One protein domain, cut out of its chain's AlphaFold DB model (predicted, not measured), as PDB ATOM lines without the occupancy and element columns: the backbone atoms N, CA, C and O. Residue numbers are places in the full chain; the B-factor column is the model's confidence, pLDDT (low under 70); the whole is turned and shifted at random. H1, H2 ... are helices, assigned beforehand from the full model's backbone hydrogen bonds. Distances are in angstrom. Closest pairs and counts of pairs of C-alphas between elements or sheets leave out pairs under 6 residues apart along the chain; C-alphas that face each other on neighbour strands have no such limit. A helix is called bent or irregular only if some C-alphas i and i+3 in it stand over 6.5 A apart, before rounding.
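Overview. This is residues 4 to 168 of the 168 residues of an uncharacterized protein of Bergeyella zoohelcum (UniProt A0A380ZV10). Three long helices gather at one end into a loose, slim bundle, the last part of H1 and the first part of H2 side by side with H3. Away from that end H1 and H2 spread apart like a narrow V, and residues 4 to 43 of H1 stick out as a long straight arm that makes much of the length. From the far end of H2 an unnamed link, residues 125 to 137, folds back to the beginning of H3. The printed part has 165 residues, with three named helices in the order H1, H2, H3 and no named strand; its class is all helix. The whole is extended, with a radius of gyration of the C-alphas of 28.3 A and spans of 104 by 40 by 20 A.

Along the chain. Begin with the longest helix, H1, residues 4 to 68: find C-alpha 4 at (217.804, 223.585, 214.199), and from there the helix runs 95.5 A to C-alpha 68 at (223.176, 313.041, 247.324). Next look at H2, residues 76 to 124, which covers 71.4 A from first to last C-alpha. It is neither bent nor irregular, but only just: C-alphas 100 and 103 are 6.3 A apart. Then find H3, residues 138 to 166, 42.7 A long, ending at C-alpha 166 at (225.861, 310.810, 259.912).

Arrangement. Start on H1 and look at residues 48 to 65, which alone touch H2, where residues 86 to 100 alone take part. The closest C-alphas of the two helices are those of Val 55 and Val 93, 6.0 A apart. H1 and H2 form a helical hairpin and run opposite ways at a shallow tilt of 34.9 degrees, only just short of steep. Moving on to H3, you find that it touches H2 with 54 pairs of C-alphas within 8 A, the closest being those of Gly 92 and Gly 147, 4.3 A apart. H2 and H3 form a second helical hairpin and run opposite ways at a shallow tilt of 19 degrees. H1 and H3 are near each other, with 8 pairs of C-alphas within 10 A. In H1 and H3 every O i to N i+4 pair is within hydrogen-bond range, and in H2 42 of 45 are.

Size, cuts and confidence. Look from Glu 4 to His 74 for the two C-alphas farthest apart, at 104.7 A. Residues 4 to 43, which belong to H1, stand free; without them the body spans 78 by 22 by 21 A. The printed part has no cut, and residue 168 is the chain's last. The link from H1 to H2 is short, with 7 residues, and the link from H2 to H3 is long, with 13. In the B-factor column you find a mean pLDDT of the printed part of 78.1, with 23 residues under 70, among them residues 69 to 74 and residues 125 to 137.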
ATOM      1  N   GLU A   4     217.268 222.450 214.953       83.06
ATOM      2  CA  GLU A   4     217.804 223.585 214.199       83.06
ATOM      3  C   GLU A   4     216.787 224.734 214.037       83.06
ATOM      4  O   GLU A   4     217.145 225.910 214.047       83.06
ATOM      5  N   ASN A   5     215.488 224.420 213.957       86.31
ATOM      6  CA  ASN A   5     214.440 225.441 213.876       86.31
ATOM      7  C   ASN A   5     214.197 226.109 215.244       86.31
ATOM      8  O   ASN A   5     213.888 227.299 215.314       86.31
ATOM      9  N   PHE A   6     214.390 225.363 216.337       84.62
ATOM     10  CA  PHE A   6     214.319 225.901 217.697       84.62
ATOM     11  C   PHE A   6     215.504 226.812 218.026       84.62
ATOM     12  O   PHE A   6     215.292 227.882 218.598       84.62
ATOM     13  N   GLU A   7     216.725 226.438 217.638       88.94
ATOM     14  CA  GLU A   7     217.909 227.293 217.820       88.94
ATOM     15  C   GLU A   7     217.761 228.616 217.065       88.94
ATOM     16  O   GLU A   7     217.967 229.687 217.636       88.94
ATOM     17  N   LYS A   8     217.281 228.556 215.820       89.06
ATOM     18  CA  LYS A   8     217.059 229.749 214.999       89.06
ATOM     19  C   LYS A   8     215.984 230.675 215.577       89.06
ATOM     20  O   LYS A   8     216.112 231.895 215.500       89.06
ATOM     21  N   GLN A   9     214.934 230.114 216.185       89.62
ATOM     22  CA  GLN A   9     213.943 230.910 216.911       89.62
ATOM     23  C   GLN A   9     214.545 231.562 218.159       89.62
ATOM     24  O   GLN A   9     214.325 232.753 218.372       89.62
ATOM     25  N   LEU A  10     215.317 230.822 218.961       89.12
ATOM     26  CA  LEU A  10     215.991 231.343 220.157       89.12
ATOM     27  C   LEU A  10     216.931 232.508 219.830       89.12
ATOM     28  O   LEU A  10     216.897 233.531 220.515       89.12
ATOM     29  N   GLU A  11     217.712 232.391 218.759       92.88
ATOM     30  CA  GLU A  11     218.635 233.435 218.312       92.88
ATOM     31  C   GLU A  11     217.898 234.696 217.817       92.88
ATOM     32  O   GLU A  11     218.297 235.825 218.115       92.88
ATOM     33  N   ASP A  12     216.767 234.532 217.127       93.81
ATOM     34  CA  ASP A  12     215.921 235.649 216.683       93.81
ATOM     35  C   ASP A  12     215.189 236.326 217.865       93.81
ATOM     36  O   ASP A  12     214.978 237.543 217.879       93.81
ATOM     37  N   TYR A  13     214.832 235.567 218.909       89.88
ATOM     38  CA  TYR A  13     214.320 236.126 220.168       89.88
ATOM     39  C   TYR A  13     215.394 236.909 220.933       89.88
ATOM     40  O   TYR A  13     215.111 238.024 221.377       89.88
ATOM     41  N   ALA A  14     216.613 236.374 221.046       91.12
ATOM     42  CA  ALA A  14     217.729 237.050 221.707       91.12
ATOM     43  C   ALA A  14     218.071 238.381 221.013       91.12
ATOM     44  O   ALA A  14     218.090 239.428 221.662       91.12
ATOM     45  N   ASN A  15     218.199 238.370 219.682       93.88
ATOM     46  CA  ASN A  15     218.464 239.574 218.887       93.88
ATOM     47  C   ASN A  15     217.370 240.645 219.027       93.88
ATOM     48  O   ASN A  15     217.662 241.842 219.096       93.88
ATOM     49  N   ARG A  16     216.089 240.249 219.070       91.00
ATOM     50  CA  ARG A  16     214.982 241.198 219.294       91.00
ATOM     51  C   ARG A  16     215.024 241.808 220.691       91.00
ATOM     52  O   ARG A  16     214.771 243.006 220.834       91.00
ATOM     53  N   LEU A  17     215.353 241.003 221.700       91.00
ATOM     54  CA  LEU A  17     215.474 241.472 223.075       91.00
ATOM     55  C   LEU A  17     216.600 242.510 223.195       91.00
ATOM     56  O   LEU A  17     216.364 243.601 223.714       91.00
ATOM     57  N   GLU A  18     217.778 242.227 222.633       91.50
ATOM     58  CA  GLU A  18     218.922 243.148 222.638       91.50
ATOM     59  C   GLU A  18     218.605 244.480 221.951       91.50
ATOM     60  O   GLU A  18     218.845 245.541 222.534       91.50
ATOM     61  N   ARG A  19     217.976 244.450 220.767       89.81
ATOM     62  CA  ARG A  19     217.549 245.682 220.077       89.81
ATOM     63  C   ARG A  19     216.582 246.505 220.922       89.81
ATOM     64  O   ARG A  19     216.750 247.715 221.017       89.81
ATOM     65  N   SER A  20     215.614 245.861 221.576       85.12
ATOM     66  CA  SER A  20     214.630 246.566 222.406       85.12
ATOM     67  C   SER A  20     215.266 247.249 223.626       85.12
ATOM     68  O   SER A  20     214.913 248.382 223.963       85.12
ATOM     69  N   VAL A  21     216.257 246.605 224.253       89.81
ATOM     70  CA  VAL A  21     217.014 247.173 225.381       89.81
ATOM     71  C   VAL A  21     217.889 248.332 224.909       89.81
ATOM     72  O   VAL A  21     217.946 249.374 225.569       89.81
ATOM     73  N   GLN A  22     218.533 248.188 223.750       91.62
ATOM     74  CA  GLN A  22     219.382 249.227 223.179       91.62
ATOM     75  C   GLN A  22     218.572 250.464 222.770       91.62
ATOM     76  O   GLN A  22     218.944 251.581 223.132       91.62
ATOM     77  N   GLU A  23     217.416 250.282 222.128       88.31
ATOM     78  CA  GLU A  23     216.494 251.373 221.798       88.31
ATOM     79  C   GLU A  23     215.984 252.095 223.054       88.31
ATOM     80  O   GLU A  23     215.952 253.328 223.093       88.31
ATOM     81  N   GLN A  24     215.640 251.360 224.119       85.12
ATOM     82  CA  GLN A  24     215.249 251.974 225.391       85.12
ATOM     83  C   GLN A  24     216.390 252.778 226.023       85.12
ATOM     84  O   GLN A  24     216.154 253.873 226.548       85.12
ATOM     85  N   HIS A  25     217.621 252.270 225.965       84.50
ATOM     86  CA  HIS A  25     218.784 252.977 226.490       84.50
ATOM     87  C   HIS A  25     219.064 254.262 225.701       84.50
ATOM     88  O   HIS A  25     219.247 255.327 226.297       84.50
ATOM     89  N   GLU A  26     219.006 254.209 224.368       84.50
ATOM     90  CA  GLU A  26     219.150 255.391 223.515       84.50
ATOM     91  C   GLU A  26     218.046 256.421 223.772       84.50
ATOM     92  O   GLU A  26     218.333 257.611 223.943       84.50
ATOM     93  N   GLN A  27     216.788 255.987 223.887       84.56
ATOM     94  CA  GLN A  27     215.680 256.882 224.223       84.56
ATOM     95  C   GLN A  27     215.869 257.529 225.600       84.56
ATOM     96  O   GLN A  27     215.639 258.736 225.757       84.56
ATOM     97  N   GLN A  28     216.348 256.773 226.593       88.12
ATOM     98  CA  GLN A  28     216.683 257.326 227.902       88.12
ATOM     99  C   GLN A  28     217.799 258.369 227.808       88.12
ATOM    100  O   GLN A  28     217.644 259.456 228.374       88.12
ATOM    101  N   LEU A  29     218.880 258.096 227.074       82.62
ATOM    102  CA  LEU A  29     219.982 259.043 226.882       82.62
ATOM    103  C   LEU A  29     219.502 260.329 226.205       82.62
ATOM    104  O   LEU A  29     219.757 261.424 226.713       82.62
ATOM    105  N   VAL A  30     218.724 260.220 225.124       81.94
ATOM    106  CA  VAL A  30     218.147 261.379 224.427       81.94
ATOM    107  C   VAL A  30     217.226 262.174 225.352       81.94
ATOM    108  O   VAL A  30     217.292 263.404 225.373       81.94
ATOM    109  N   SER A  31     216.397 261.502 226.155       80.75
ATOM    110  CA  SER A  31     215.511 262.175 227.111       80.75
ATOM    111  C   SER A  31     216.293 262.936 228.190       80.75
ATOM    112  O   SER A  31     215.938 264.070 228.518       80.75
ATOM    113  N   ARG A  32     217.393 262.364 228.702       79.75
ATOM    114  CA  ARG A  32     218.269 263.018 229.686       79.75
ATOM    115  C   ARG A  32     218.985 264.217 229.077       79.75
ATOM    116  O   ARG A  32     218.998 265.277 229.696       79.75
ATOM    117  N   ILE A  33     219.511 264.085 227.859       80.31
ATOM    118  CA  ILE A  33     220.162 265.190 227.140       80.31
ATOM    119  C   ILE A  33     219.170 266.338 226.926       80.31
ATOM    120  O   ILE A  33     219.494 267.479 227.246       80.31
ATOM    121  N   LYS A  34     217.942 266.044 226.473       78.06
ATOM    122  CA  LYS A  34     216.888 267.058 226.304       78.06
ATOM    123  C   LYS A  34     216.544 267.758 227.618       78.06
ATOM    124  O   LYS A  34     216.445 268.980 227.638       78.06
ATOM    125  N   LYS A  35     216.409 267.010 228.720       78.06
ATOM    126  CA  LYS A  35     216.166 267.589 230.053       78.06
ATOM    127  C   LYS A  35     217.314 268.499 230.497       78.06
ATOM    128  O   LYS A  35     217.057 269.606 230.955       78.06
ATOM    129  N   HIS A  36     218.564 268.074 230.321       72.00
ATOM    130  CA  HIS A  36     219.730 268.901 230.647       72.00
ATOM    131  C   HIS A  36     219.827 270.158 229.775       72.00
ATOM    132  O   HIS A  36     220.200 271.217 230.275       72.00
ATOM    133  N   GLN A  37     219.481 270.063 228.491       75.44
ATOM    134  CA  GLN A  37     219.435 271.219 227.595       75.44
ATOM    135  C   GLN A  37     218.352 272.213 228.019       75.44
ATOM    136  O   GLN A  37     218.662 273.389 228.180       75.44
ATOM    137  N   ALA A  38     217.133 271.739 228.287       75.50
ATOM    138  CA  ALA A  38     216.036 272.586 228.753       75.50
ATOM    139  C   ALA A  38     216.383 273.300 230.071       75.50
ATOM    140  O   ALA A  38     216.204 274.510 230.181       75.50
ATOM    141  N   LEU A  39     216.965 272.574 231.033       77.69
ATOM    142  CA  LEU A  39     217.380 273.144 232.316       77.69
ATOM    143  C   LEU A  39     218.466 274.219 232.146       77.69
ATOM    144  O   LEU A  39     218.426 275.260 232.799       77.69
ATOM    145  N   ASN A  40     219.432 273.987 231.254       73.44
ATOM    146  CA  ASN A  40     220.477 274.966 230.957       73.44
ATOM    147  C   ASN A  40     219.916 276.221 230.278       73.44
ATOM    148  O   ASN A  40     220.350 277.325 230.603       73.44
ATOM    149  N   GLU A  41     218.963 276.072 229.357       76.31
ATOM    150  CA  GLU A  41     218.294 277.214 228.724       76.31
ATOM    151  C   GLU A  41     217.504 278.042 229.740       76.31
ATOM    152  O   GLU A  41     217.539 279.274 229.696       76.31
ATOM    153  N   GLU A  42     216.816 277.381 230.669       76.75
ATOM    154  CA  GLU A  42     216.062 278.040 231.733       76.75
ATOM    155  C   GLU A  42     216.996 278.792 232.692       76.75
ATOM    156  O   GLU A  42     216.827 279.995 232.896       76.75
ATOM    157  N   LEU A  43     218.070 278.143 233.157       76.62
ATOM    158  CA  LEU A  43     219.118 278.778 233.965       76.62
ATOM    159  C   LEU A  43     219.738 279.996 233.268       76.62
ATOM    160  O   LEU A  43     219.969 281.024 233.910       76.62
ATOM    161  N   GLN A  44     220.003 279.909 231.962       75.12
ATOM    162  CA  GLN A  44     220.542 281.033 231.196       75.12
ATOM    163  C   GLN A  44     219.559 282.206 231.121       75.12
ATOM    164  O   GLN A  44     219.986 283.353 231.277       75.12
ATOM    165  N   LYS A  45     218.258 281.943 230.932       77.69
ATOM    166  CA  LYS A  45     217.221 282.988 230.937       77.69
ATOM    167  C   LYS A  45     217.120 283.669 232.298       77.69
ATOM    168  O   LYS A  45     217.228 284.893 232.365       77.69
ATOM    169  N   THR A  46     217.016 282.897 233.380       80.56
ATOM    170  CA  THR A  46     216.929 283.448 234.741       80.56
ATOM    171  C   THR A  46     218.171 284.263 235.093       80.56
ATOM    172  O   THR A  46     218.066 285.369 235.618       80.56
ATOM    173  N   ARG A  47     219.369 283.769 234.749       77.44
ATOM    174  CA  ARG A  47     220.623 284.507 234.964       77.44
ATOM    175  C   ARG A  47     220.633 285.835 234.208       77.44
ATOM    176  O   ARG A  47     221.076 286.843 234.750       77.44
ATOM    177  N   GLN A  48     220.130 285.857 232.976       78.19
ATOM    178  CA  GLN A  48     220.048 287.074 232.171       78.19
ATOM    179  C   GLN A  48     219.084 288.101 232.772       78.19
ATOM    180  O   GLN A  48     219.400 289.291 232.806       78.19
ATOM    181  N   GLU A  49     217.919 287.656 233.233       83.50
ATOM    182  CA  GLU A  49     216.957 288.521 233.918       83.50
ATOM    183  C   GLU A  49     217.569 289.101 235.189       83.50
ATOM    184  O   GLU A  49     217.559 290.318 235.363       83.50
ATOM    185  N   LEU A  50     218.206 288.266 236.013       79.31
ATOM    186  CA  LEU A  50     218.912 288.712 237.215       79.31
ATOM    187  C   LEU A  50     219.987 289.753 236.901       79.31
ATOM    188  O   LEU A  50     220.022 290.794 237.550       79.31
ATOM    189  N   LEU A  51     220.829 289.521 235.890       78.19
ATOM    190  CA  LEU A  51     221.859 290.480 235.476       78.19
ATOM    191  C   LEU A  51     221.241 291.807 235.004       78.19
ATOM    192  O   LEU A  51     221.743 292.872 235.355       78.19
ATOM    193  N   ARG A  52     220.134 291.768 234.249       81.69
ATOM    194  CA  ARG A  52     219.402 292.978 233.829       81.69
ATOM    195  C   ARG A  52     218.845 293.744 235.022       81.69
ATOM    196  O   ARG A  52     219.018 294.960 235.080       81.69
ATOM    197  N   TYR A  53     218.219 293.050 235.969       84.69
ATOM    198  CA  TYR A  53     217.737 293.659 237.206       84.69
ATOM    199  C   TYR A  53     218.887 294.256 238.016       84.69
ATOM    200  O   TYR A  53     218.766 295.386 238.485       84.69
ATOM    201  N   LEU A  54     220.022 293.559 238.130       79.25
ATOM    202  CA  LEU A  54     221.205 294.061 238.835       79.25
ATOM    203  C   LEU A  54     221.739 295.346 238.194       79.25
ATOM    204  O   LEU A  54     222.035 296.308 238.896       79.25
ATOM    205  N   VAL A  55     221.835 295.390 236.864       81.25
ATOM    206  CA  VAL A  55     222.296 296.576 236.123       81.25
ATOM    207  C   VAL A  55     221.303 297.736 236.254       81.25
ATOM    208  O   VAL A  55     221.708 298.872 236.486       81.25
ATOM    209  N   ALA A  56     219.999 297.472 236.160       82.75
ATOM    210  CA  ALA A  56     218.981 298.511 236.308       82.75
ATOM    211  C   ALA A  56     218.954 299.095 237.732       82.75
ATOM    212  O   ALA A  56     218.957 300.313 237.908       82.75
ATOM    213  N   THR A  57     218.971 298.234 238.751       83.06
ATOM    214  CA  THR A  57     218.963 298.651 240.164       83.06
ATOM    215  C   THR A  57     220.238 299.395 240.545       83.06
ATOM    216  O   THR A  57     220.161 300.456 241.161       83.06
ATOM    217  N   SER A  58     221.408 298.917 240.115       80.81
ATOM    218  CA  SER A  58     222.674 299.633 240.322       80.81
ATOM    219  C   SER A  58     222.710 300.992 239.616       80.81
ATOM    220  O   SER A  58     223.202 301.951 240.204       80.81
ATOM    221  N   GLY A  59     222.118 301.127 238.424       82.38
ATOM    222  CA  GLY A  59     221.958 302.421 237.748       82.38
ATOM    223  C   GLY A  59     221.064 303.409 238.511       82.38
ATOM    224  O   GLY A  59     221.376 304.602 238.585       82.38
ATOM    225  N   MET A  60     219.984 302.925 239.137       83.50
ATOM    226  CA  MET A  60     219.142 303.760 240.006       83.50
ATOM    227  C   MET A  60     219.905 304.210 241.252       83.50
ATOM    228  O   MET A  60     219.908 305.399 241.564       83.50
ATOM    229  N   ILE A  61     220.599 303.284 241.922       80.50
ATOM    230  CA  ILE A  61     221.434 303.587 243.094       80.50
ATOM    231  C   ILE A  61     222.496 304.627 242.722       80.50
ATOM    232  O   ILE A  61     222.659 305.615 243.430       80.50
ATOM    233  N   PHE A  62     223.153 304.464 241.574       80.50
ATOM    234  CA  PHE A  62     224.144 305.410 241.068       80.50
ATOM    235  C   PHE A  62     223.560 306.813 240.836       80.50
ATOM    236  O   PHE A  62     224.163 307.810 241.229       80.50
ATOM    237  N   SER A  63     222.359 306.897 240.259       79.62
ATOM    238  CA  SER A  63     221.666 308.174 240.034       79.62
ATOM    239  C   SER A  63     221.281 308.858 241.348       79.62
ATOM    240  O   SER A  63     221.458 310.068 241.491       79.62
ATOM    241  N   ILE A  64     220.804 308.084 242.328       81.25
ATOM    242  CA  ILE A  64     220.476 308.576 243.673       81.25
ATOM    243  C   ILE A  64     221.740 309.105 244.357       81.25
ATOM    244  O   ILE A  64     221.740 310.226 244.860       81.25
ATOM    245  N   LEU A  65     222.840 308.352 244.307       75.06
ATOM    246  CA  LEU A  65     224.137 308.775 244.836       75.06
ATOM    247  C   LEU A  65     224.594 310.108 244.249       75.06
ATOM    248  O   LEU A  65     224.931 311.019 244.999       75.06
ATOM    249  N   ILE A  66     224.586 310.254 242.922       76.62
ATOM    250  CA  ILE A  66     224.981 311.515 242.273       76.62
ATOM    251  C   ILE A  66     224.117 312.681 242.776       76.62
ATOM    252  O   ILE A  66     224.624 313.789 242.958       76.62
ATOM    253  N   GLY A  67     222.833 312.431 243.048       77.00
ATOM    254  CA  GLY A  67     221.940 313.398 243.681       77.00
ATOM    255  C   GLY A  67     222.368 313.785 245.102       77.00
ATOM    256  O   GLY A  67     222.396 314.974 245.420       77.00
ATOM    257  N   LEU A  68     222.741 312.810 245.938       71.50
ATOM    258  CA  LEU A  68     223.176 313.041 247.324       71.50
ATOM    259  C   LEU A  68     224.575 313.666 247.438       71.50
ATOM    260  O   LEU A  68     224.835 314.398 248.393       71.50
ATOM    261  N   GLY A  69     225.459 313.439 246.465       66.38
ATOM    262  CA  GLY A  69     226.838 313.945 246.470       66.38
ATOM    263  C   GLY A  69     226.974 315.475 246.437       66.38
ATOM    264  O   GLY A  69     228.080 315.989 246.579       66.38
ATOM    265  N   LYS A  70     225.867 316.212 246.267       62.97
ATOM    266  CA  LYS A  70     225.824 317.681 246.380       62.97
ATOM    267  C   LYS A  70     225.786 318.185 247.824       62.97
ATOM    268  O   LYS A  70     225.983 319.375 248.039       62.97
ATOM    269  N   SER A  71     225.520 317.314 248.797       60.03
ATOM    270  CA  SER A  71     225.568 317.685 250.209       60.03
ATOM    271  C   SER A  71     227.031 317.831 250.625       60.03
ATOM    272  O   SER A  71     227.805 316.882 250.491       60.03
ATOM    273  N   GLU A  72     227.443 319.025 251.057       59.94
ATOM    274  CA  GLU A  72     228.827 319.314 251.437       59.94
ATOM    275  C   GLU A  72     229.254 318.463 252.640       59.94
ATOM    276  O   GLU A  72     229.118 318.852 253.798       59.94
ATOM    277  N   ALA A  73     229.791 317.273 252.373       59.28
ATOM    278  CA  ALA A  73     230.449 316.468 253.385       59.28
ATOM    279  C   ALA A  73     231.662 317.252 253.913       59.28
ATOM    280  O   ALA A  73     232.620 317.507 253.178       59.28
ATOM    281  N   HIS A  74     231.598 317.648 255.184       59.59
ATOM    282  CA  HIS A  74     232.618 318.472 255.836       59.59
ATOM    283  C   HIS A  74     233.928 317.702 256.082       59.59
ATOM    284  O   HIS A  74     234.982 318.312 256.256       59.59
ATOM    285  N   GLN A  75     233.894 316.365 256.043       73.69
ATOM    286  CA  GLN A  75     235.059 315.522 256.298       73.69
ATOM    287  C   GLN A  75     235.696 314.997 254.994       73.69
ATOM    288  O   GLN A  75     235.009 314.400 254.157       73.69
ATOM    289  N   PRO A  76     237.023 315.144 254.814       73.31
ATOM    290  CA  PRO A  76     237.711 314.722 253.592       73.31
ATOM    291  C   PRO A  76     237.670 313.200 253.382       73.31
ATOM    292  O   PRO A  76     237.604 312.748 252.241       73.31
ATOM    293  N   LEU A  77     237.650 312.402 254.457       73.38
ATOM    294  CA  LEU A  77     237.601 310.936 254.378       73.38
ATOM    295  C   LEU A  77     236.301 310.429 253.731       73.38
ATOM    296  O   LEU A  77     236.338 309.549 252.871       73.38
ATOM    297  N   ALA A  78     235.164 311.029 254.096       73.00
ATOM    298  CA  ALA A  78     233.857 310.685 253.541       73.00
ATOM    299  C   ALA A  78     233.777 311.013 252.040       73.00
ATOM    300  O   ALA A  78     233.260 310.213 251.262       73.00
ATOM    301  N   ARG A  79     234.377 312.135 251.607       77.38
ATOM    302  CA  ARG A  79     234.458 312.522 250.185       77.38
ATOM    303  C   ARG A  79     235.230 311.509 249.340       77.38
ATOM    304  O   ARG A  79     234.754 311.119 248.274       77.38
ATOM    305  N   TRP A  80     236.396 311.058 249.808       80.81
ATOM    306  CA  TRP A  80     237.191 310.057 249.087       80.81
ATOM    307  C   TRP A  80     236.514 308.685 249.067       80.81
ATOM    308  O   TRP A  80     236.476 308.050 248.013       80.81
ATOM    309  N   GLY A  81     235.921 308.253 250.186       79.50
ATOM    310  CA  GLY A  81     235.157 307.003 250.243       79.50
ATOM    311  C   GLY A  81     233.983 306.995 249.262       79.50
ATOM    312  O   GLY A  81     233.791 306.029 248.524       79.50
ATOM    313  N   PHE A  82     233.265 308.115 249.178       79.12
ATOM    314  CA  PHE A  82     232.165 308.297 248.239       79.12
ATOM    315  C   PHE A  82     232.627 308.271 246.774       79.12
ATOM    316  O   PHE A  82     232.042 307.569 245.947       79.12
ATOM    317  N   ALA A  83     233.721 308.968 246.448       82.19
ATOM    318  CA  ALA A  83     234.294 308.964 245.102       82.19
ATOM    319  C   ALA A  83     234.760 307.561 244.672       82.19
ATOM    320  O   ALA A  83     234.443 307.114 243.568       82.19
ATOM    321  N   ILE A  84     235.460 306.836 245.553       84.56
ATOM    322  CA  ILE A  84     235.912 305.460 245.300       84.56
ATOM    323  C   ILE A  84     234.712 304.540 245.075       84.56
ATOM    324  O   ILE A  84     234.724 303.732 244.146       84.56
ATOM    325  N   ALA A  85     233.658 304.682 245.879       83.75
ATOM    326  CA  ALA A  85     232.470 303.863 245.733       83.75
ATOM    327  C   ALA A  85     231.743 304.112 244.406       83.75
ATOM    328  O   ALA A  85     231.353 303.148 243.752       83.75
ATOM    329  N   ILE A  86     231.625 305.369 243.959       83.88
ATOM    330  CA  ILE A  86     231.084 305.713 242.633       83.88
ATOM    331  C   ILE A  86     231.906 305.049 241.525       83.88
ATOM    332  O   ILE A  86     231.336 304.429 240.626       83.88
ATOM    333  N   VAL A  87     233.239 305.132 241.593       86.69
ATOM    334  CA  VAL A  87     234.119 304.519 240.585       86.69
ATOM    335  C   VAL A  87     233.961 302.998 240.572       86.69
ATOM    336  O   VAL A  87     233.771 302.424 239.499       86.69
ATOM    337  N   LEU A  88     233.973 302.338 241.736       85.00
ATOM    338  CA  LEU A  88     233.759 300.888 241.833       85.00
ATOM    339  C   LEU A  88     232.375 300.478 241.320       85.00
ATOM    340  O   LEU A  88     232.253 299.464 240.634       85.00
ATOM    341  N   LEU A  89     231.334 301.247 241.634       84.56
ATOM    342  CA  LEU A  89     229.974 300.952 241.194       84.56
ATOM    343  C   LEU A  89     229.879 301.072 239.667       84.56
ATOM    344  O   LEU A  89     229.403 300.144 239.013       84.56
ATOM    345  N   GLY A  90     230.429 302.142 239.088       85.69
ATOM    346  CA  GLY A  90     230.503 302.321 237.638       85.69
ATOM    347  C   GLY A  90     231.271 301.192 236.942       85.69
ATOM    348  O   GLY A  90     230.793 300.635 235.955       85.69
ATOM    349  N   LEU A  91     232.425 300.797 237.488       86.62
ATOM    350  CA  LEU A  91     233.259 299.722 236.941       86.62
ATOM    351  C   LEU A  91     232.562 298.353 237.052       86.62
ATOM    352  O   LEU A  91     232.570 297.574 236.098       86.62
ATOM    353  N   GLY A  92     231.874 298.095 238.168       85.50
ATOM    354  CA  GLY A  92     231.042 296.907 238.365       85.50
ATOM    355  C   GLY A  92     229.901 296.823 237.352       85.50
ATOM    356  O   GLY A  92     229.739 295.793 236.698       85.50
ATOM    357  N   VAL A  93     229.165 297.919 237.143       85.44
ATOM    358  CA  VAL A  93     228.093 298.000 236.135       85.44
ATOM    359  C   VAL A  93     228.633 297.773 234.726       85.44
ATOM    360  O   VAL A  93     228.020 297.038 233.950       85.44
ATOM    361  N   LEU A  94     229.796 298.344 234.397       85.19
ATOM    362  CA  LEU A  94     230.430 298.155 233.093       85.19
ATOM    363  C   LEU A  94     230.769 296.677 232.849       85.19
ATOM    364  O   LEU A  94     230.426 296.126 231.804       85.19
ATOM    365  N   LEU A  95     231.384 296.016 233.835       85.00
ATOM    366  CA  LEU A  95     231.743 294.597 233.770       85.00
ATOM    367  C   LEU A  95     230.512 293.691 233.660       85.00
ATOM    368  O   LEU A  95     230.509 292.756 232.856       85.00
ATOM    369  N   LEU A  96     229.450 293.983 234.416       82.06
ATOM    370  CA  LEU A  96     228.177 293.265 234.323       82.06
ATOM    371  C   LEU A  96     227.496 293.463 232.963       82.06
ATOM    372  O   LEU A  96     226.964 292.509 232.400       82.06
ATOM    373  N   SER A  97     227.547 294.673 232.406       81.38
ATOM    374  CA  SER A  97     227.014 294.968 231.072       81.38
ATOM    375  C   SER A  97     227.782 294.213 229.976       81.38
ATOM    376  O   SER A  97     227.179 293.615 229.083       81.38
ATOM    377  N   ILE A  98     229.114 294.135 230.090       82.19
ATOM    378  CA  ILE A  98     229.960 293.320 229.201       82.19
ATOM    379  C   ILE A  98     229.638 291.826 229.359       82.19
ATOM    380  O   ILE A  98     229.524 291.113 228.359       82.19
ATOM    381  N   ALA A  99     229.444 291.341 230.590       79.56
ATOM    382  CA  ALA A  99     229.033 289.961 230.847       79.56
ATOM    383  C   ALA A  99     227.666 289.645 230.217       79.56
ATOM    384  O   ALA A  99     227.495 288.581 229.621       79.56
ATOM    385  N   LEU A 100     226.724 290.593 230.242       77.81
ATOM    386  CA  LEU A 100     225.424 290.470 229.577       77.81
ATOM    387  C   LEU A 100     225.560 290.361 228.045       77.81
ATOM    388  O   LEU A 100     224.768 289.681 227.389       77.81
ATOM    389  N   TYR A 101     226.597 290.978 227.474       78.31
ATOM    390  CA  TYR A 101     226.906 290.916 226.042       78.31
ATOM    391  C   TYR A 101     227.379 289.533 225.569       78.31
ATOM    392  O   TYR A 101     227.301 289.236 224.372       78.31
ATOM    393  N   SER A 102     227.815 288.660 226.485       75.38
ATOM    394  CA  SER A 102     228.222 287.282 226.173       75.38
ATOM    395  C   SER A 102     227.139 286.508 225.416       75.38
ATOM    396  O   SER A 102     227.423 285.833 224.429       75.38
ATOM    397  N   LEU A 103     225.878 286.682 225.807       65.12
ATOM    398  CA  LEU A 103     224.726 285.976 225.249       65.12
ATOM    399  C   LEU A 103     224.409 286.437 223.819       65.12
ATOM    400  O   LEU A 103     224.097 285.622 222.946       65.12
ATOM    401  N   LEU A 104     224.557 287.739 223.554       71.69
ATOM    402  CA  LEU A 104     224.466 288.296 222.202       71.69
ATOM    403  C   LEU A 104     225.613 287.795 221.324       71.69
ATOM    404  O   LEU A 104     225.388 287.428 220.169       71.69
ATOM    405  N   TYR A 105     226.825 287.736 221.877       75.94
ATOM    406  CA  TYR A 105     227.990 287.196 221.184       75.94
ATOM    407  C   TYR A 105     227.792 285.720 220.815       75.94
ATOM    408  O   TYR A 105     228.027 285.337 219.669       75.94
ATOM    409  N   ILE A 106     227.286 284.904 221.744       70.56
ATOM    410  CA  ILE A 106     226.991 283.484 221.516       70.56
ATOM    411  C   ILE A 106     225.910 283.323 220.450       70.56
ATOM    412  O   ILE A 106     226.124 282.571 219.501       70.56
ATOM    413  N   ARG A 107     224.794 284.063 220.526       68.94
ATOM    414  CA  ARG A 107     223.749 284.018 219.486       68.94
ATOM    415  C   ARG A 107     224.301 284.366 218.106       68.94
ATOM    416  O   ARG A 107     224.036 283.634 217.157       68.94
ATOM    417  N   ARG A 108     225.098 285.433 217.989       75.62
ATOM    418  CA  ARG A 108     225.726 285.819 216.713       75.62
ATOM    419  C   ARG A 108     226.665 284.730 216.191       75.62
ATOM    420  O   ARG A 108     226.544 284.329 215.038       75.62
ATOM    421  N   LYS A 109     227.528 284.178 217.050       77.12
ATOM    422  CA  LYS A 109     228.432 283.066 216.706       77.12
ATOM    423  C   LYS A 109     227.692 281.797 216.291       77.12
ATOM    424  O   LYS A 109     228.177 281.078 215.420       77.12
ATOM    425  N   ILE A 110     226.561 281.495 216.928       74.69
ATOM    426  CA  ILE A 110     225.705 280.368 216.556       74.69
ATOM    427  C   ILE A 110     225.175 280.604 215.144       74.69
ATOM    428  O   ILE A 110     225.412 279.765 214.286       74.69
ATOM    429  N   VAL A 111     224.563 281.760 214.872       76.50
ATOM    430  CA  VAL A 111     224.041 282.098 213.535       76.50
ATOM    431  C   VAL A 111     225.134 282.020 212.465       76.50
ATOM    432  O   VAL A 111     224.922 281.396 211.430       76.50
ATOM    433  N   GLU A 112     226.330 282.550 212.731       79.31
ATOM    434  CA  GLU A 112     227.474 282.433 211.815       79.31
ATOM    435  C   GLU A 112     227.888 280.979 211.552       79.31
ATOM    436  O   GLU A 112     228.210 280.617 210.421       79.31
ATOM    437  N   ARG A 113     227.906 280.123 212.584       74.81
ATOM    438  CA  ARG A 113     228.214 278.695 212.401       74.81
ATOM    439  C   ARG A 113     227.107 277.973 211.643       74.81
ATOM    440  O   ARG A 113     227.430 277.157 210.789       74.81
ATOM    441  N   TYR A 114     225.842 278.282 211.925       71.81
ATOM    442  CA  TYR A 114     224.702 277.742 211.186       71.81
ATOM    443  C   TYR A 114     224.793 278.107 209.707       71.81
ATOM    444  O   TYR A 114     224.693 277.212 208.877       71.81
ATOM    445  N   ALA A 115     225.076 279.370 209.381       79.19
ATOM    446  CA  ALA A 115     225.262 279.814 208.001       79.19
ATOM    447  C   ALA A 115     226.376 279.022 207.293       79.19
ATOM    448  O   ALA A 115     226.154 278.488 206.212       79.19
ATOM    449  N   LYS A 116     227.533 278.846 207.948       80.00
ATOM    450  CA  LYS A 116     228.663 278.072 207.401       80.00
ATOM    451  C   LYS A 116     228.360 276.584 207.221       80.00
ATOM    452  O   LYS A 116     228.854 275.968 206.282       80.00
ATOM    453  N   VAL A 117     227.594 275.982 208.131       74.69
ATOM    454  CA  VAL A 117     227.187 274.572 208.011       74.69
ATOM    455  C   VAL A 117     226.141 274.405 206.912       74.69
ATOM    456  O   VAL A 117     226.228 273.441 206.161       74.69
ATOM    457  N   LEU A 118     225.209 275.351 206.765       75.00
ATOM    458  CA  LEU A 118     224.219 275.343 205.686       75.00
ATOM    459  C   LEU A 118     224.888 275.484 204.314       75.00
ATOM    460  O   LEU A 118     224.579 274.728 203.399       75.00
ATOM    461  N   GLU A 119     225.845 276.405 204.195       79.56
ATOM    462  CA  GLU A 119     226.645 276.613 202.986       79.56
ATOM    463  C   GLU A 119     227.438 275.349 202.611       79.56
ATOM    464  O   GLU A 119     227.437 274.925 201.453       79.56
ATOM    465  N   LYS A 120     228.045 274.679 203.600       73.56
ATOM    466  CA  LYS A 120     228.729 273.392 203.395       73.56
ATOM    467  C   LYS A 120     227.777 272.254 203.028       73.56
ATOM    468  O   LYS A 120     228.092 271.463 202.146       73.56
ATOM    469  N   ALA A 121     226.617 272.155 203.669       69.69
ATOM    470  CA  ALA A 121     225.627 271.125 203.350       69.69
ATOM    471  C   ALA A 121     225.071 271.305 201.928       69.69
ATOM    472  O   ALA A 121     224.907 270.325 201.201       69.69
ATOM    473  N   TYR A 122     224.860 272.557 201.510       74.50
ATOM    474  CA  TYR A 122     224.423 272.904 200.158       74.50
ATOM    475  C   TYR A 122     225.475 272.547 199.100       74.50
ATOM    476  O   TYR A 122     225.138 272.002 198.056       74.50
ATOM    477  N   THR A 123     226.755 272.797 199.385       77.88
ATOM    478  CA  THR A 123     227.860 272.502 198.455       77.88
ATOM    479  C   THR A 123     228.267 271.027 198.419       77.88
ATOM    480  O   THR A 123     228.757 270.571 197.392       77.88
ATOM    481  N   THR A 124     228.059 270.268 199.501       73.06
ATOM    482  CA  THR A 124     228.583 268.891 199.634       73.06
ATOM    483  C   THR A 124     227.499 267.801 199.562       73.06
ATOM    484  O   THR A 124     227.828 266.625 199.673       73.06
ATOM    485  N   HIS A 125     226.210 268.148 199.403       65.38
ATOM    486  CA  HIS A 125     225.069 267.203 199.389       65.38
ATOM    487  C   HIS A 125     225.068 266.179 200.549       65.38
ATOM    488  O   HIS A 125     224.524 265.079 200.448       65.38
ATOM    489  N   HIS A 126     225.665 266.542 201.684       56.16
ATOM    490  CA  HIS A 126     225.670 265.734 202.897       56.16
ATOM    491  C   HIS A 126     224.739 266.339 203.949       56.16
ATOM    492  O   HIS A 126     224.626 267.566 204.039       56.16
ATOM    493  N   PRO A 127     224.046 265.498 204.742       55.47
ATOM    494  CA  PRO A 127     223.128 265.976 205.762       55.47
ATOM    495  C   PRO A 127     223.883 266.821 206.792       55.47
ATOM    496  O   PRO A 127     224.973 266.461 207.232       55.47
ATOM    497  N   ALA A 128     223.294 267.961 207.159       55.34
ATOM    498  CA  ALA A 128     223.897 268.913 208.080       55.34
ATOM    499  C   ALA A 128     224.238 268.242 209.422       55.34
ATOM    500  O   ALA A 128     223.361 267.775 210.152       55.34
ATOM    501  N   GLU A 129     225.529 268.206 209.743       55.34
ATOM    502  CA  GLU A 129     226.042 267.673 210.998       55.34
ATOM    503  C   GLU A 129     225.529 268.514 212.184       55.34
ATOM    504  O   GLU A 129     225.447 269.745 212.111       55.34
ATOM    505  N   LYS A 130     225.142 267.858 213.287       53.88
ATOM    506  CA  LYS A 130     224.554 268.524 214.462       53.88
ATOM    507  C   LYS A 130     225.517 269.571 215.025       53.88
ATOM    508  O   LYS A 130     226.563 269.239 215.585       53.88
ATOM    509  N   ILE A 131     225.122 270.839 214.944       55.06
ATOM    510  CA  ILE A 131     225.923 271.971 215.414       55.06
ATOM    511  C   ILE A 131     226.109 271.860 216.925       55.06
ATOM    512  O   ILE A 131     225.174 272.014 217.709       55.06
ATOM    513  N   HIS A 132     227.343 271.559 217.325       52.62
ATOM    514  CA  HIS A 132     227.717 271.464 218.726       52.62
ATOM    515  C   HIS A 132     227.655 272.837 219.400       52.62
ATOM    516  O   HIS A 132     228.060 273.860 218.839       52.62
ATOM    517  N   GLN A 133     227.143 272.815 220.629       54.03
ATOM    518  CA  GLN A 133     226.939 273.950 221.519       54.03
ATOM    519  C   GLN A 133     228.184 274.852 221.559       54.03
ATOM    520  O   GLN A 133     229.288 274.412 221.885       54.03
ATOM    521  N   VAL A 134     228.021 276.127 221.192       58.38
ATOM    522  CA  VAL A 134     229.122 277.097 221.196       58.38
ATOM    523  C   VAL A 134     229.506 277.374 222.647       58.38
ATOM    524  O   VAL A 134     228.761 278.012 223.384       58.38
ATOM    525  N   ARG A 135     230.670 276.864 223.061       55.06
ATOM    526  CA  ARG A 135     231.213 277.052 224.409       55.06
ATOM    527  C   ARG A 135     231.454 278.537 224.679       55.06
ATOM    528  O   ARG A 135     232.135 279.206 223.901       55.06
ATOM    529  N   GLU A 136     230.926 279.031 225.795       59.28
ATOM    530  CA  GLU A 136     231.157 280.404 226.243       59.28
ATOM    531  C   GLU A 136     232.650 280.605 226.563       59.28
ATOM    532  O   GLU A 136     233.259 279.755 227.229       59.28
ATOM    533  N   PRO A 137     233.283 281.700 226.109       68.88
ATOM    534  CA  PRO A 137     234.658 281.975 226.489       68.88
ATOM    535  C   PRO A 137     234.721 282.362 227.973       68.88
ATOM    536  O   PRO A 137     233.937 283.178 228.461       68.88
ATOM    537  N   ARG A 138     235.699 281.792 228.690       73.25
ATOM    538  CA  ARG A 138     235.883 281.930 230.151       73.25
ATOM    539  C   ARG A 138     235.987 283.383 230.640       73.25
ATOM    540  O   ARG A 138     235.732 283.650 231.809       73.25
ATOM    541  N   PHE A 139     236.335 284.311 229.750       72.94
ATOM    542  CA  PHE A 139     236.463 285.736 230.045       72.94
ATOM    543  C   PHE A 139     235.154 286.372 230.537       72.94
ATOM    544  O   PHE A 139     235.175 287.161 231.479       72.94
ATOM    545  N   PHE A 140     234.005 285.991 229.967       76.31
ATOM    546  CA  PHE A 140     232.715 286.549 230.392       76.31
ATOM    547  C   PHE A 140     232.310 286.077 231.788       76.31
ATOM    548  O   PHE A 140     231.823 286.872 232.586       76.31
ATOM    549  N   ALA A 141     232.585 284.811 232.117       74.50
ATOM    550  CA  ALA A 141     232.355 284.287 233.461       74.50
ATOM    551  C   ALA A 141     233.232 285.002 234.502       74.50
ATOM    552  O   ALA A 141     232.771 285.278 235.610       74.50
ATOM    553  N   LEU A 142     234.474 285.341 234.138       79.38
ATOM    554  CA  LEU A 142     235.362 286.121 234.997       79.38
ATOM    555  C   LEU A 142     234.841 287.553 235.189       79.38
ATOM    556  O   LEU A 142     234.750 288.001 236.328       79.38
ATOM    557  N   CYS A 143     234.437 288.237 234.110       83.38
ATOM    558  CA  CYS A 143     233.843 289.578 234.190       83.38
ATOM    559  C   CYS A 143     232.617 289.614 235.101       83.38
ATOM    560  O   CYS A 143     232.476 290.539 235.892       83.38
ATOM    561  N   GLU A 144     231.755 288.602 235.035       81.38
ATOM    562  CA  GLU A 144     230.578 288.541 235.897       81.38
ATOM    563  C   GLU A 144     230.948 288.394 237.374       81.38
ATOM    564  O   GLU A 144     230.425 289.123 238.215       81.38
ATOM    565  N   LYS A 145     231.880 287.488 237.699       85.12
ATOM    566  CA  LYS A 145     232.340 287.278 239.080       85.12
ATOM    567  C   LYS A 145     233.021 288.525 239.637       85.12
ATOM    568  O   LYS A 145     232.693 288.949 240.741       85.12
ATOM    569  N   VAL A 146     233.932 289.120 238.870       87.25
ATOM    570  CA  VAL A 146     234.645 290.341 239.271       87.25
ATOM    571  C   VAL A 146     233.673 291.515 239.389       87.25
ATOM    572  O   VAL A 146     233.732 292.246 240.373       87.25
ATOM    573  N   GLY A 147     232.737 291.657 238.449       84.69
ATOM    574  CA  GLY A 147     231.698 292.686 238.481       84.69
ATOM    575  C   GLY A 147     230.826 292.590 239.733       84.69
ATOM    576  O   GLY A 147     230.620 293.597 240.402       84.69
ATOM    577  N   LEU A 148     230.396 291.380 240.106       83.88
ATOM    578  CA  LEU A 148     229.637 291.122 241.337       83.88
ATOM    579  C   LEU A 148     230.416 291.493 242.604       83.88
ATOM    580  O   LEU A 148     229.868 292.157 243.483       83.88
ATOM    581  N   VAL A 149     231.690 291.101 242.694       88.50
ATOM    582  CA  VAL A 149     232.550 291.445 243.840       88.50
ATOM    583  C   VAL A 149     232.760 292.958 243.927       88.50
ATOM    584  O   VAL A 149     232.662 293.532 245.009       88.50
ATOM    585  N   CYS A 150     232.981 293.616 242.787       87.38
ATOM    586  CA  CYS A 150     233.134 295.064 242.700       87.38
ATOM    587  C   CYS A 150     231.870 295.798 243.174       87.38
ATOM    588  O   CYS A 150     231.959 296.763 243.929       87.38
ATOM    589  N   LEU A 151     230.689 295.305 242.789       83.31
ATOM    590  CA  LEU A 151     229.404 295.872 243.199       83.31
ATOM    591  C   LEU A 151     229.152 295.678 244.700       83.31
ATOM    592  O   LEU A 151     228.742 296.618 245.376       83.31
ATOM    593  N   ALA A 152     229.465 294.500 245.248       86.06
ATOM    594  CA  ALA A 152     229.363 294.247 246.684       86.06
ATOM    595  C   ALA A 152     230.284 295.175 247.497       86.06
ATOM    596  O   ALA A 152     229.846 295.787 248.471       86.06
ATOM    597  N   LEU A 153     231.538 295.340 247.061       85.94
ATOM    598  CA  LEU A 153     232.484 296.267 247.687       85.94
ATOM    599  C   LEU A 153     232.018 297.723 247.586       85.94
ATOM    600  O   LEU A 153     232.149 298.460 248.561       85.94
ATOM    601  N   ALA A 154     231.434 298.131 246.455       84.56
ATOM    602  CA  ALA A 154     230.880 299.473 246.290       84.56
ATOM    603  C   ALA A 154     229.759 299.756 247.299       84.56
ATOM    604  O   ALA A 154     229.751 300.809 247.929       84.56
ATOM    605  N   VAL A 155     228.841 298.803 247.498       83.69
ATOM    606  CA  VAL A 155     227.749 298.936 248.477       83.69
ATOM    607  C   VAL A 155     228.297 299.040 249.901       83.69
ATOM    608  O   VAL A 155     227.857 299.901 250.659       83.69
ATOM    609  N   ILE A 156     229.289 298.222 250.261       86.25
ATOM    610  CA  ILE A 156     229.928 298.289 251.584       86.25
ATOM    611  C   ILE A 156     230.624 299.642 251.780       86.25
ATOM    612  O   ILE A 156     230.426 300.291 252.806       86.25
ATOM    613  N   ALA A 157     231.394 300.097 250.788       83.25
ATOM    614  CA  ALA A 157     232.070 301.391 250.831       83.25
ATOM    615  C   ALA A 157     231.071 302.550 250.983       83.25
ATOM    616  O   ALA A 157     231.322 303.477 251.755       83.25
ATOM    617  N   LEU A 158     229.910 302.465 250.323       80.25
ATOM    618  CA  LEU A 158     228.835 303.444 250.484       80.25
ATOM    619  C   LEU A 158     228.272 303.454 251.890       80.25
ATOM    620  O   LEU A 158     228.191 304.525 252.485       80.25
ATOM    621  N   MET A 159     227.933 302.287 252.435       83.19
ATOM    622  CA  MET A 159     227.409 302.179 253.796       83.19
ATOM    623  C   MET A 159     228.373 302.802 254.808       83.19
ATOM    624  O   MET A 159     227.948 303.588 255.650       83.19
ATOM    625  N   VAL A 160     229.675 302.531 254.678       83.62
ATOM    626  CA  VAL A 160     230.703 303.133 255.540       83.62
ATOM    627  C   VAL A 160     230.769 304.650 255.354       83.62
ATOM    628  O   VAL A 160     230.798 305.375 256.344       83.62
ATOM    629  N   SER A 161     230.751 305.143 254.110       79.12
ATOM    630  CA  SER A 161     230.814 306.586 253.829       79.12
ATOM    631  C   SER A 161     229.599 307.350 254.366       79.12
ATOM    632  O   SER A 161     229.756 308.436 254.916       79.12
ATOM    633  N   VAL A 162     228.405 306.756 254.274       79.31
ATOM    634  CA  VAL A 162     227.156 307.333 254.780       79.31
ATOM    635  C   VAL A 162     227.168 307.342 256.304       79.31
ATOM    636  O   VAL A 162     226.930 308.382 256.905       79.31
ATOM    637  N   VAL A 163     227.510 306.223 256.949       81.69
ATOM    638  CA  VAL A 163     227.615 306.165 258.417       81.69
ATOM    639  C   VAL A 163     228.637 307.182 258.931       81.69
ATOM    640  O   VAL A 163     228.343 307.902 259.880       81.69
ATOM    641  N   ALA A 164     229.790 307.306 258.270       77.56
ATOM    642  CA  ALA A 164     230.801 308.302 258.618       77.56
ATOM    643  C   ALA A 164     230.310 309.752 258.452       77.56
ATOM    644  O   ALA A 164     230.805 310.628 259.144       77.56
ATOM    645  N   GLN A 165     229.346 310.009 257.562       73.31
ATOM    646  CA  GLN A 165     228.747 311.332 257.373       73.31
ATOM    647  C   GLN A 165     227.630 311.647 258.388       73.31
ATOM    648  O   GLN A 165     227.348 312.817 258.619       73.31
ATOM    649  N   TYR A 166     226.973 310.631 258.964       72.88
ATOM    650  CA  TYR A 166     225.861 310.810 259.912       72.88
ATOM    651  C   TYR A 166     226.261 310.688 261.390       72.88
ATOM    652  O   TYR A 166     225.578 311.243 262.246       72.88
ATOM    653  N   VAL A 167     227.310 309.925 261.709       70.19
ATOM    654  CA  VAL A 167     227.745 309.661 263.097       70.19
ATOM    655  C   VAL A 167     228.796 310.669 263.586       70.19
ATOM    656  O   VAL A 167     229.044 310.757 264.787       70.19
ATOM    657  N   LEU A 168     229.415 311.416 262.674       51.47
ATOM    658  CA  LEU A 168     230.655 312.169 262.873       51.47
ATOM    659  C   LEU A 168     230.519 313.590 262.322       51.47
ATOM    660  O   LEU A 168     231.147 314.494 262.913       51.47
TER     661      LEU A 168